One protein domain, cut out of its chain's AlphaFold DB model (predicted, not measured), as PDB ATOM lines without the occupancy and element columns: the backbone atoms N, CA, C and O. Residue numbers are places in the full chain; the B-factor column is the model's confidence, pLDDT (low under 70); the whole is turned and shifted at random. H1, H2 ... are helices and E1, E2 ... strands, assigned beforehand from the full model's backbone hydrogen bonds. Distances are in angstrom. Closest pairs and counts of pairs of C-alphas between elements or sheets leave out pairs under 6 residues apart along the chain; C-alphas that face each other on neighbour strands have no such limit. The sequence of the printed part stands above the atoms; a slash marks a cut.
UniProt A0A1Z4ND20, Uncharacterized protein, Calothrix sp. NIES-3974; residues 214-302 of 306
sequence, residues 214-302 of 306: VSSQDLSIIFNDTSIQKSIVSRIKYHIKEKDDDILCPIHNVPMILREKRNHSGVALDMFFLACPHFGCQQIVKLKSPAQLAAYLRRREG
ATOM      1  N   VAL A 214      31.927  47.839 -29.908       92.06
ATOM      2  CA  VAL A 214      32.443  48.358 -31.182       92.06
ATOM      3  C   VAL A 214      32.575  47.258 -32.241       92.06
ATOM      4  O   VAL A 214      32.474  46.065 -31.943       92.06
ATOM      5  N   SER A 215      32.773  47.637 -33.505       92.12
ATOM      6  CA  SER A 215      33.102  46.676 -34.565       92.12
ATOM      7  C   SER A 215      34.596  46.312 -34.549       92.12
ATOM      8  O   SER A 215      35.430  47.043 -34.015       92.12
ATOM      9  N   SER A 216      34.971  45.201 -35.192       91.12
ATOM     10  CA  SER A 216      36.374  44.816 -35.412       91.12
ATOM     11  C   SER A 216      37.157  45.903 -36.162       91.12
ATOM     12  O   SER A 216      38.352  46.074 -35.921       91.12
ATOM     13  N   GLN A 217      36.494  46.639 -37.063       91.81
ATOM     14  CA  GLN A 217      37.102  47.741 -37.807       91.81
ATOM     15  C   GLN A 217      37.358  48.942 -36.895       91.81
ATOM     16  O   GLN A 217      38.471  49.463 -36.884       91.81
ATOM     17  N   ASP A 218      36.367  49.343 -36.100       93.69
ATOM     18  CA  ASP A 218      36.502  50.471 -35.172       93.69
ATOM     19  C   ASP A 218      37.564  50.186 -34.113       93.69
ATOM     20  O   ASP A 218      38.417  51.030 -33.854       93.69
ATOM     21  N   LEU A 219      37.589  48.965 -33.566       92.44
ATOM     22  CA  LEU A 219      38.617  48.542 -32.616       92.44
ATOM     23  C   LEU A 219      40.025  48.647 -33.222       92.44
ATOM     24  O   LEU A 219      40.957  49.084 -32.551       92.44
ATOM     25  N   SER A 220      40.180  48.273 -34.496       90.50
ATOM     26  CA  SER A 220      41.442  48.417 -35.228       90.50
ATOM     27  C   SER A 220      41.820  49.888 -35.426       90.50
ATOM     28  O   SER A 220      42.969  50.260 -35.198       90.50
ATOM     29  N   ILE A 221      40.860  50.746 -35.792       91.56
ATOM     30  CA  ILE A 221      41.080  52.192 -35.955       91.56
ATOM     31  C   ILE A 221      41.534  52.816 -34.632       91.56
ATOM     32  O   ILE A 221      42.562  53.487 -34.606       91.56
ATOM     33  N   ILE A 222      40.816  52.546 -33.539       92.12
ATOM     34  CA  ILE A 222      41.149  53.045 -32.199       92.12
ATOM     35  C   ILE A 222      42.541  52.557 -31.788       92.12
ATOM     36  O   ILE A 222      43.379  53.341 -31.351       92.12
ATOM     37  N   PHE A 223      42.824  51.269 -31.981       91.31
ATOM     38  CA  PHE A 223      44.128  50.707 -31.658       91.31
ATOM     39  C   PHE A 223      45.269  51.300 -32.490       91.31
ATOM     40  O   PHE A 223      46.404  51.294 -32.031       91.31
ATOM     41  N   ASN A 224      45.021  51.790 -33.705       90.19
ATOM     42  CA  ASN A 224      46.062  52.387 -34.545       90.19
ATOM     43  C   ASN A 224      46.404  53.835 -34.165       90.19
ATOM     44  O   ASN A 224      47.382  54.380 -34.681       90.19
ATOM     45  N   ASP A 225      45.670  54.448 -33.232       92.38
ATOM     46  CA  ASP A 225      46.083  55.716 -32.645       92.38
ATOM     47  C   ASP A 225      47.395  55.546 -31.857       92.38
ATOM     48  O   ASP A 225      47.535  54.703 -30.967       92.38
ATOM     49  N   THR A 226      48.389  56.377 -32.178       91.50
ATOM     50  CA  THR A 226      49.740  56.261 -31.607       91.50
ATOM     51  C   THR A 226      49.765  56.492 -30.094       91.50
ATOM     52  O   THR A 226      50.574  55.879 -29.391       91.50
ATOM     53  N   SER A 227      48.916  57.380 -29.573       91.50
ATOM     54  CA  SER A 227      48.837  57.642 -28.134       91.50
ATOM     55  C   SER A 227      48.250  56.437 -27.392       91.50
ATOM     56  O   SER A 227      48.788  56.026 -26.360       91.50
ATOM     57  N   ILE A 228      47.236  55.801 -27.986       90.88
ATOM     58  CA  ILE A 228      46.601  54.590 -27.463       90.88
ATOM     59  C   ILE A 228      47.591  53.425 -27.470       90.88
ATOM     60  O   ILE A 228      47.778  52.791 -26.431       90.88
ATOM     61  N   GLN A 229      48.316  53.191 -28.569       92.00
ATOM     62  CA  GLN A 229      49.335  52.132 -28.611       92.00
ATOM     63  C   GLN A 229      50.403  52.308 -27.535       92.00
ATOM     64  O   GLN A 229      50.738  51.350 -26.841       92.00
ATOM     65  N   LYS A 230      50.926  53.528 -27.359       92.94
ATOM     66  CA  LYS A 230      51.929  53.811 -26.322       92.94
ATOM     67  C   LYS A 230      51.385  53.536 -24.921       92.94
ATOM     68  O   LYS A 230      52.089  52.934 -24.111       92.94
ATOM     69  N   SER A 231      50.141  53.935 -24.652       94.12
ATOM     70  CA  SER A 231      49.465  53.670 -23.378       94.12
ATOM     71  C   SER A 231      49.300  52.167 -23.124       94.12
ATOM     72  O   SER A 231      49.705  51.672 -22.072       94.12
ATOM     73  N   ILE A 232      48.800  51.416 -24.113       94.31
ATOM     74  CA  ILE A 232      48.622  49.957 -24.037       94.31
ATOM     75  C   ILE A 232      49.960  49.256 -23.799       94.31
ATOM     76  O   ILE A 232      50.064  48.429 -22.897       94.31
ATOM     77  N   VAL A 233      50.997  49.596 -24.572       95.00
ATOM     78  CA  VAL A 233      52.332  49.004 -24.409       95.00
ATOM     79  C   VAL A 233      52.866  49.273 -23.004       95.00
ATOM     80  O   VAL A 233      53.347  48.344 -22.364       95.00
ATOM     81  N   SER A 234      52.751  50.505 -22.501       95.69
ATOM     82  CA  SER A 234      53.191  50.857 -21.144       95.69
ATOM     83  C   SER A 234      52.476  50.025 -20.073       95.69
ATOM     84  O   SER A 234      53.127  49.429 -19.214       95.69
ATOM     85  N   ARG A 235      51.144  49.909 -20.173       96.56
ATOM     86  CA  ARG A 235      50.315  49.111 -19.258       96.56
ATOM     87  C   ARG A 235      50.690  47.631 -19.279       96.56
ATOM     88  O   ARG A 235      50.913  47.037 -18.235       96.56
ATOM     89  N   ILE A 236      50.866  47.040 -20.459       96.25
ATOM     90  CA  ILE A 236      51.264  45.629 -20.566       96.25
ATOM     91  C   ILE A 236      52.677  45.405 -20.020       96.25
ATOM     92  O   ILE A 236      52.917  44.407 -19.342       96.25
ATOM     93  N   LYS A 237      53.612  46.340 -20.247       96.06
ATOM     94  CA  LYS A 237      54.974  46.247 -19.694       96.06
ATOM     95  C   LYS A 237      54.996  46.209 -18.170       96.06
ATOM     96  O   LYS A 237      55.861  45.535 -17.613       96.06
ATOM     97  N   TYR A 238      54.055  46.884 -17.512       96.94
ATOM     98  CA  TYR A 238      53.932  46.862 -16.054       96.94
ATOM     99  C   TYR A 238      53.720  45.441 -15.505       96.94
ATOM    100  O   TYR A 238      54.228  45.122 -14.437       96.94
ATOM    101  N   HIS A 239      53.070  44.570 -16.280       97.06
ATOM    102  CA  HIS A 239      52.729  43.205 -15.882       97.06
ATOM    103  C   HIS A 239      53.715  42.132 -16.390       97.06
ATOM    104  O   HIS A 239      53.427  40.933 -16.347       97.06
ATOM    105  N   ILE A 240      54.886  42.515 -16.914       96.94
ATOM    106  CA  ILE A 240      55.892  41.544 -17.377       96.94
ATOM    107  C   ILE A 240      56.291  40.606 -16.227       96.94
ATOM    108  O   ILE A 240      56.583  41.053 -15.123       96.94
ATOM    109  N   LYS A 241      56.387  39.303 -16.529       96.31
ATOM    110  CA  LYS A 241      56.617  38.189 -15.587       96.31
ATOM    111  C   LYS A 241      55.434  37.848 -14.678       96.31
ATOM    112  O   LYS A 241      55.551  36.896 -13.907       96.31
ATOM    113  N   GLU A 242      54.304  38.538 -14.784       96.62
ATOM    114  CA  GLU A 242      53.088  38.124 -14.086       96.62
ATOM    115  C   GLU A 242      52.428  36.927 -14.782       96.62
ATOM    116  O   GLU A 242      52.513  36.761 -16.005       96.62
ATOM    117  N   LYS A 243      51.774  36.087 -13.977       94.44
ATOM    118  CA  LYS A 243      50.970  34.948 -14.428       94.44
ATOM    119  C   LYS A 243      49.581  35.409 -14.883       94.44
ATOM    120  O   LYS A 243      49.038  36.384 -14.360       94.44
ATOM    121  N   ASP A 244      49.012  34.694 -15.845       92.69
ATOM    122  CA  ASP A 244      47.621  34.824 -16.282       92.69
ATOM    123  C   ASP A 244      46.855  33.543 -15.918       92.69
ATOM    124  O   ASP A 244      46.991  32.519 -16.588       92.69
ATOM    125  N   ASP A 245      46.077  33.599 -14.834       87.81
ATOM    126  CA  ASP A 245      45.390  32.436 -14.250       87.81
ATOM    127  C   ASP A 245      44.267  31.884 -15.150       87.81
ATOM    128  O   ASP A 245      43.848  30.735 -15.004       87.81
ATOM    129  N   ASP A 246      43.791  32.672 -16.120       85.81
ATOM    130  CA  ASP A 246      42.755  32.238 -17.062       85.81
ATOM    131  C   ASP A 246      43.341  31.684 -18.374       85.81
ATOM    132  O   ASP A 246      42.608  31.111 -19.184       85.81
ATOM    133  N   ILE A 247      44.650  31.846 -18.613       91.12
ATOM    134  CA  ILE A 247      45.346  31.302 -19.785       91.12
ATOM    135  C   ILE A 247      46.348  30.249 -19.323       91.12
ATOM    136  O   ILE A 247      47.488  30.548 -18.965       91.12
ATOM    137  N   LEU A 248      45.914  28.992 -19.365       91.69
ATOM    138  CA  LEU A 248      46.718  27.852 -18.939       91.69
ATOM    139  C   LEU A 248      47.443  27.204 -20.121       91.69
ATOM    140  O   LEU A 248      46.940  27.158 -21.247       91.69
ATOM    141  N   CYS A 249      48.629  26.652 -19.862       92.88
ATOM    142  CA  CYS A 249      49.338  25.855 -20.857       92.88
ATOM    143  C   CYS A 249      48.507  24.611 -21.234       92.88
ATOM    144  O   CYS A 249      48.155  23.850 -20.337       92.88
ATOM    145  N   PRO A 250      48.268  24.316 -22.526       89.69
ATOM    146  CA  PRO A 250      47.433  23.180 -22.939       89.69
ATOM    147  C   PRO A 250      48.051  21.797 -22.660       89.69
ATOM    148  O   PRO A 250      47.393  20.785 -22.895       89.69
ATOM    149  N   ILE A 251      49.315  21.753 -22.222       88.94
ATOM    150  CA  ILE A 251      50.054  20.526 -21.888       88.94
ATOM    151  C   ILE A 251      50.163  20.361 -20.366       88.94
ATOM    152  O   ILE A 251      49.870  19.296 -19.827       88.94
ATOM    153  N   HIS A 252      50.595  21.421 -19.680       91.19
ATOM    154  CA  HIS A 252      50.939  21.383 -18.254       91.19
ATOM    155  C   HIS A 252      49.822  21.913 -17.346       91.19
ATOM    156  O   HIS A 252      49.888  21.727 -16.140       91.19
ATOM    157  N   ASN A 253      48.788  22.547 -17.909       92.25
ATOM    158  CA  ASN A 253      47.639  23.114 -17.194       92.25
ATOM    159  C   ASN A 253      48.004  24.131 -16.097       92.25
ATOM    160  O   ASN A 253      47.218  24.367 -15.188       92.25
ATOM    161  N   VAL A 254      49.173  24.763 -16.206       94.38
ATOM    162  CA  VAL A 254      49.632  25.827 -15.301       94.38
ATOM    163  C   VAL A 254      49.484  27.214 -15.936       94.38
ATOM    164  O   VAL A 254      49.585  27.316 -17.171       94.38
ATOM    165  N   PRO A 255      49.282  28.275 -15.130       95.31
ATOM    166  CA  PRO A 255      49.187  29.650 -15.613       95.31
ATOM    167  C   PRO A 255      50.385  30.058 -16.465       95.31
ATOM    168  O   PRO A 255      51.546  29.838 -16.108       95.31
ATOM    169  N   MET A 256      50.113  30.666 -17.618       96.00
ATOM    170  CA  MET A 256      51.168  31.160 -18.495       96.00
ATOM    171  C   MET A 256      51.671  32.530 -18.027       96.00
ATOM    172  O   MET A 256      50.927  33.339 -17.480       96.00
ATOM    173  N   ILE A 257      52.953  32.807 -18.263       97.50
ATOM    174  CA  ILE A 257      53.633  34.024 -17.808       97.50
ATOM    175  C   ILE A 257      53.781  35.013 -18.960       97.50
ATOM    176  O   ILE A 257      54.275  34.639 -20.029       97.50
ATOM    177  N   LEU A 258      53.443  36.284 -18.730       97.81
ATOM    178  CA  LEU A 258      53.673  37.350 -19.702       97.81
ATOM    179  C   LEU A 258      55.169  37.589 -19.919       97.81
ATOM    180  O   LEU A 258      55.937  37.825 -18.982       97.81
ATOM    181  N   ARG A 259      55.579  37.589 -21.186       97.12
ATOM    182  CA  ARG A 259      56.939  37.892 -21.628       97.12
ATOM    183  C   ARG A 259      56.939  38.896 -22.772       97.12
ATOM    184  O   ARG A 259      56.015  38.962 -23.583       97.12
ATOM    185  N   GLU A 260      58.034  39.639 -22.848       95.69
ATOM    186  CA  GLU A 260      58.352  40.522 -23.966       95.69
ATOM    187  C   GLU A 260      59.307  39.814 -24.936       95.69
ATOM    188  O   GLU A 260      60.277  39.155 -24.543       95.69
ATOM    189  N   LYS A 261      59.019  39.929 -26.231       94.00
ATOM    190  CA  LYS A 261      59.847  39.407 -27.312       94.00
ATOM    191  C   LYS A 261      61.076  40.299 -27.470       94.00
ATOM    192  O   LYS A 261      60.950  41.482 -27.750       94.00
ATOM    193  N   ARG A 262      62.273  39.710 -27.368       89.31
ATOM    194  CA  ARG A 262      63.548  40.448 -27.482       89.31
ATOM    195  C   ARG A 262      63.739  41.140 -28.838       89.31
ATOM    196  O   ARG A 262      64.242  42.251 -28.884       89.31
ATOM    197  N   ASN A 263      63.319  40.487 -29.923       86.25
ATOM    198  CA  ASN A 263      63.497  40.964 -31.300       86.25
ATOM    199  C   ASN A 263      62.132  41.251 -31.941       86.25
ATOM    200  O   ASN A 263      61.700  40.533 -32.848       86.25
ATOM    201  N   HIS A 264      61.403  42.226 -31.402       86.69
ATOM    202  CA  HIS A 264      60.118  42.659 -31.954       86.69
ATOM    203  C   HIS A 264      60.294  43.768 -33.000       86.69
ATOM    204  O   HIS A 264      61.234  44.557 -32.928       86.69
ATOM    205  N   SER A 265      59.344  43.902 -33.926       83.12
ATOM    206  CA  SER A 265      59.358  44.958 -34.960       83.12
ATOM    207  C   SER A 265      59.095  46.381 -34.442       83.12
ATOM    208  O   SER A 265      59.111  47.329 -35.218       83.12
ATOM    209  N   GLY A 266      58.814  46.547 -33.144       78.25
ATOM    210  CA  GLY A 266      58.367  47.821 -32.570       78.25
ATOM    211  C   GLY A 266      56.855  48.032 -32.688       78.25
ATOM    212  O   GLY A 266      56.339  49.034 -32.207       78.25
ATOM    213  N   VAL A 267      56.137  47.063 -33.265       84.06
ATOM    214  CA  VAL A 267      54.672  47.031 -33.332       84.06
ATOM    215  C   VAL A 267      54.123  46.298 -32.111       84.06
ATOM    216  O   VAL A 267      54.514  45.161 -31.853       84.06
ATOM    217  N   ALA A 268      53.183  46.916 -31.391       85.31
ATOM    218  CA  ALA A 268      52.611  46.384 -30.148       85.31
ATOM    219  C   ALA A 268      52.102  44.928 -30.266       85.31
ATOM    220  O   ALA A 268      52.326  44.123 -29.364       85.31
ATOM    221  N   LEU A 269      51.505  44.563 -31.406       89.50
ATOM    222  CA  LEU A 269      50.985  43.213 -31.690       89.50
ATOM    223  C   LEU A 269      52.068  42.125 -31.883       89.50
ATOM    224  O   LEU A 269      51.738  40.944 -31.980       89.50
ATOM    225  N   ASP A 270      53.353  42.493 -31.954       89.44
ATOM    226  CA  ASP A 270      54.499  41.564 -32.018       89.44
ATOM    227  C   ASP A 270      55.366  41.601 -30.741       89.44
ATOM    228  O   ASP A 270      56.335  40.850 -30.622       89.44
ATOM    229  N   MET A 271      55.040  42.462 -29.770       93.75
ATOM    230  CA  MET A 271      55.874  42.657 -28.577       93.75
ATOM    231  C   MET A 271      55.669  41.584 -27.512       93.75
ATOM    232  O   MET A 271      56.631  41.204 -26.849       93.75
ATOM    233  N   PHE A 272      54.442  41.097 -27.326       95.62
ATOM    234  CA  PHE A 272      54.076  40.349 -26.122       95.62
ATOM    235  C   PHE A 272      53.509  38.963 -26.412       95.62
ATOM    236  O   PHE A 272      52.806  38.721 -27.398       95.62
ATOM    237  N   PHE A 273      53.810  38.033 -25.511       95.88
ATOM    238  CA  PHE A 273      53.277  36.679 -25.532       95.88
ATOM    239  C   PHE A 273      53.223  36.105 -24.119       95.88
ATOM    240  O   PHE A 273      54.018  36.467 -23.253       95.88
ATOM    241  N   LEU A 274      52.300  35.179 -23.903       96.62
ATOM    242  CA  LEU A 274      52.249  34.334 -22.720       96.62
ATOM    243  C   LEU A 274      53.062  33.066 -22.997       96.62
ATOM    244  O   LEU A 274      52.952  32.492 -24.083       96.62
ATOM    245  N   ALA A 275      53.886  32.634 -22.047       96.50
ATOM    246  CA  ALA A 275      54.744  31.454 -22.171       96.50
ATOM    247  C   ALA A 275      54.536  30.491 -21.003       96.50
ATOM    248  O   ALA A 275      54.360  30.925 -19.864       96.50
ATOM    249  N   CYS A 276      54.601  29.188 -21.274       95.69
ATOM    250  CA  CYS A 276      54.536  28.187 -20.217       95.69
ATOM    251  C   CYS A 276      55.750  28.317 -19.267       95.69
ATOM    252  O   CYS A 276      56.876  28.493 -19.747       95.69
ATOM    253  N   PRO A 277      55.545  28.267 -17.936       95.06
ATOM    254  CA  PRO A 277      56.638  28.276 -16.966       95.06
ATOM    255  C   PRO A 277      57.369  26.931 -16.845       95.06
ATOM    256  O   PRO A 277      58.522  26.931 -16.419       95.06
ATOM    257  N   HIS A 278      56.729  25.824 -17.236       94.12
ATOM    258  CA  HIS A 278      57.289  24.477 -17.147       94.12
ATOM    259  C   HIS A 278      58.619  24.363 -17.905       94.12
ATOM    260  O   HIS A 278      58.764  24.861 -19.031       94.12
ATOM    261  N   PHE A 279      59.599  23.697 -17.294       87.81
ATOM    262  CA  PHE A 279      60.945  23.584 -17.844       87.81
ATOM    263  C   PHE A 279      60.940  22.837 -19.188       87.81
ATOM    264  O   PHE A 279      60.304  21.809 -19.347       87.81
ATOM    265  N   GLY A 280      61.607  23.380 -20.210       85.69
ATOM    266  CA  GLY A 280      61.650  22.762 -21.544       85.69
ATOM    267  C   GLY A 280      60.360  22.877 -22.375       85.69
ATOM    268  O   GLY A 280      60.384  22.578 -23.572       85.69
ATOM    269  N   CYS A 281      59.253  23.379 -21.815       90.50
ATOM    270  CA  CYS A 281      58.023  23.592 -22.571       90.50
ATOM    271  C   CYS A 281      58.142  24.794 -23.521       90.50
ATOM    272  O   CYS A 281      58.435  25.914 -23.108       90.50
ATOM    273  N   GLN A 282      57.844  24.584 -24.806       90.62
ATOM    274  CA  GLN A 282      57.908  25.634 -25.834       90.62
ATOM    275  C   GLN A 282      56.557  26.310 -26.111       90.62
ATOM    276  O   GLN A 282      56.437  27.094 -27.055       90.62
ATOM    277  N   GLN A 283      55.523  26.005 -25.323       92.00
ATOM    278  CA  GLN A 283      54.184  26.518 -25.589       92.00
ATOM    279  C   GLN A 283      54.067  28.011 -25.307       92.00
ATOM    280  O   GLN A 283      54.430  28.498 -24.231       92.00
ATOM    281  N   ILE A 284      53.516  28.721 -26.294       92.94
ATOM    282  CA  ILE A 284      53.288  30.161 -26.255       92.94
ATOM    283  C   ILE A 284      51.896  30.517 -26.781       92.94
ATOM    284  O   ILE A 284      51.414  29.935 -27.752       92.94
ATOM    285  N   VAL A 285      51.297  31.553 -26.201       92.00
ATOM    286  CA  VAL A 285      50.101  32.222 -26.722       92.00
ATOM    287  C   VAL A 285      50.491  33.655 -27.058       92.00
ATOM    288  O   VAL A 285      50.800  34.461 -26.185       92.00
ATOM    289  N   LYS A 286      50.540  33.977 -28.351       91.69
ATOM    290  CA  LYS A 286      50.914  35.321 -28.813       91.69
ATOM    291  C   LYS A 286      49.716  36.270 -28.714       91.69
ATOM    292  O   LYS A 286      48.614  35.887 -29.109       91.69
ATOM    293  N   LEU A 287      49.950  37.507 -28.275       92.19
ATOM    294  CA  LEU A 287      48.929  38.558 -28.209       92.19
ATOM    295  C   LEU A 287      48.902  39.336 -29.539       92.19
ATOM    296  O   LEU A 287      49.452  40.427 -29.653       92.19
ATOM    297  N   LYS A 288      48.317  38.723 -30.575       89.44
ATOM    298  CA  LYS A 288      48.420  39.151 -31.986       89.44
ATOM    299  C   LYS A 288      47.322  40.110 -32.450       89.44
ATOM    300  O   LYS A 288      47.285  40.453 -33.629       89.44
ATOM    301  N   SER A 289      46.396  40.494 -31.581       90.88
ATOM    302  CA  SER A 289      45.276  41.367 -31.944       90.88
ATOM    303  C   SER A 289      44.967  42.373 -30.835       90.88
ATOM    304  O   SER A 289      45.242  42.086 -29.666       90.88
ATOM    305  N   PRO A 290      44.350  43.524 -31.172       92.56
ATOM    306  CA  PRO A 290      43.888  44.488 -30.177       92.56
ATOM    307  C   PRO A 290      42.979  43.842 -29.127       92.56
ATOM    308  O   PRO A 290      43.135  44.095 -27.937       92.56
ATOM    309  N   ALA A 291      42.098  42.931 -29.554       93.00
ATOM    310  CA  ALA A 291      41.207  42.201 -28.661       93.00
ATOM    311  C   ALA A 291      41.949  41.278 -27.683       93.00
ATOM    312  O   ALA A 291      41.569  41.210 -26.522       93.00
ATOM    313  N   GLN A 292      43.028  40.609 -28.100       93.25
ATOM    314  CA  GLN A 292      43.837  39.793 -27.181       93.25
ATOM    315  C   GLN A 292      44.594  40.644 -26.153       93.25
ATOM    316  O   GLN A 292      44.707  40.244 -24.996       93.25
ATOM    317  N   LEU A 293      45.094  41.818 -26.554       94.62
ATOM    318  CA  LEU A 293      45.715  42.770 -25.624       94.62
ATOM    319  C   LEU A 293      44.679  43.322 -24.633       94.62
ATOM    320  O   LEU A 293      44.951  43.385 -23.436       94.62
ATOM    321  N   ALA A 294      43.478  43.653 -25.116       94.81
ATOM    322  CA  ALA A 294      42.361  44.074 -24.277       94.81
ATOM    323  C   ALA A 294      41.934  42.984 -23.293       94.81
ATOM    324  O   ALA A 294      41.737  43.272 -22.117       94.81
ATOM    325  N   ALA A 295      41.856  41.732 -23.747       93.19
ATOM    326  CA  ALA A 295      41.525  40.594 -22.901       93.19
ATOM    327  C   ALA A 295      42.540  40.414 -21.772       93.19
ATOM    328  O   ALA A 295      42.151  40.253 -20.617       93.19
ATOM    329  N   TYR A 296      43.833  40.500 -22.096       94.69
ATOM    330  CA  TYR A 296      44.896  40.442 -21.100       94.69
ATOM    331  C   TYR A 296      44.771  41.574 -20.070       94.69
ATOM    332  O   TYR A 296      44.686  41.313 -18.871       94.69
ATOM    333  N   LEU A 297      44.684  42.828 -20.527       94.75
ATOM    334  CA  LEU A 297      44.543  43.989 -19.643       94.75
ATOM    335  C   LEU A 297      43.285  43.905 -18.783       94.75
ATOM    336  O   LEU A 297      43.340  44.205 -17.597       94.75
ATOM    337  N   ARG A 298      42.170  43.423 -19.332       93.56
ATOM    338  CA  ARG A 298      40.935  43.251 -18.568       93.56
ATOM    339  C   ARG A 298      41.103  42.252 -17.430       93.56
ATOM    340  O   ARG A 298      40.615  42.513 -16.336       93.56
ATOM    341  N   ARG A 299      41.799  41.138 -17.657       90.50
ATOM    342  CA  ARG A 299      42.070  40.152 -16.599       90.50
ATOM    343  C   ARG A 299      43.009  40.687 -15.517       90.50
ATOM    344  O   ARG A 299      42.851  40.322 -14.358       90.50
ATOM    345  N   ARG A 300      43.962  41.560 -15.871       92.44
ATOM    346  CA  ARG A 300      44.930  42.135 -14.916       92.44
ATOM    347  C   ARG A 300      44.422  43.378 -14.185       92.44
ATOM    348  O   ARG A 300      44.672  43.533 -12.995       92.44
ATOM    349  N   GLU A 301      43.711  44.257 -14.881       92.81
ATOM    350  CA  GLU A 301      43.327  45.592 -14.404       92.81
ATOM    351  C   GLU A 301      41.807  45.788 -14.264       92.81
ATOM    352  O   GLU A 301      41.360  46.854 -13.848       92.81
ATOM    353  N   GLY A 302      40.985  44.815 -14.668       88.81
ATOM    354  CA  GLY A 302      39.522  44.943 -14.702       88.81
ATOM    355  C   GLY A 302      38.978  45.765 -15.878       88.81
ATOM    356  O   GLY A 302      37.763  45.866 -16.045       88.81
TER     357      GLY A 302
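AT A GLANCE: This is residues 214 to 302 of the 306 residues of an uncharacterized protein of Calothrix sp. NIES-3974 (UniProt A0A1Z4ND20). A small sheet of four antiparallel strands, in the order E1, E2, E3, E4, curls like part of a barrel, with helix H4 over one face. H2 only grazes the sheet, and H1 lies off it, meeting H4 at residues 290 to 291. The printed part has 89 residues, with four named helices and four named strands in the order H1, H2, E1, E2, H3, E3, E4, H4; the class is mixed. It is compact, with a radius of gyration of the C-alphas of 13.3 A and spans of 38 by 27 by 21 A.

HOW THE PARTS SIT: Look first at E1, residues 243 to 248, and E2, residues 255 to 260, an antiparallel hairpin with N 244 and O 256 2.9 A apart. E2 is staggered: its residues 257 to 260 pair with antiparallel E3, residues 272 to 275, where N 257 and O 275 are 2.8 A apart. E3 forms a hairpin with E4, residues 284 to 286; N 274 and O 285 are 2.8 A apart. H4, residues 290 to 301, is on the sheet at a height of 10.1 A, slantwise to the strands. H2, residues 226 to 238, only just touches H4, with 3 pairs of C-alphas within 8 A; the closest, Ile 236 and Leu 297, are 7.0 A apart. H1, residues 216 to 223, touches H4 at residues 290 to 291 alone; the closest C-alphas, Phe 223 and Pro 290, are 6.4 A apart. H3, residues 268 to 271, only grazes the sheet. In H1, H2 and H4 every O i to N i+4 pair is within hydrogen-bond range; H3 is too short for one.

IN THESE COORDINATES: Find C-alpha 216 at (36.374, 44.816, -35.412), where H1 begins. H2 runs 18.6 A, E2 16.5 A, and H4 15.8 A to C-alpha 301 at (43.327, 45.592, -14.404).

THE WHOLE: The farthest C-alphas, Asp 218 and Phe 279, are 40.3 A apart. The printed part has no cut, no link is long, and no printed residue is under 70 in pLDDT.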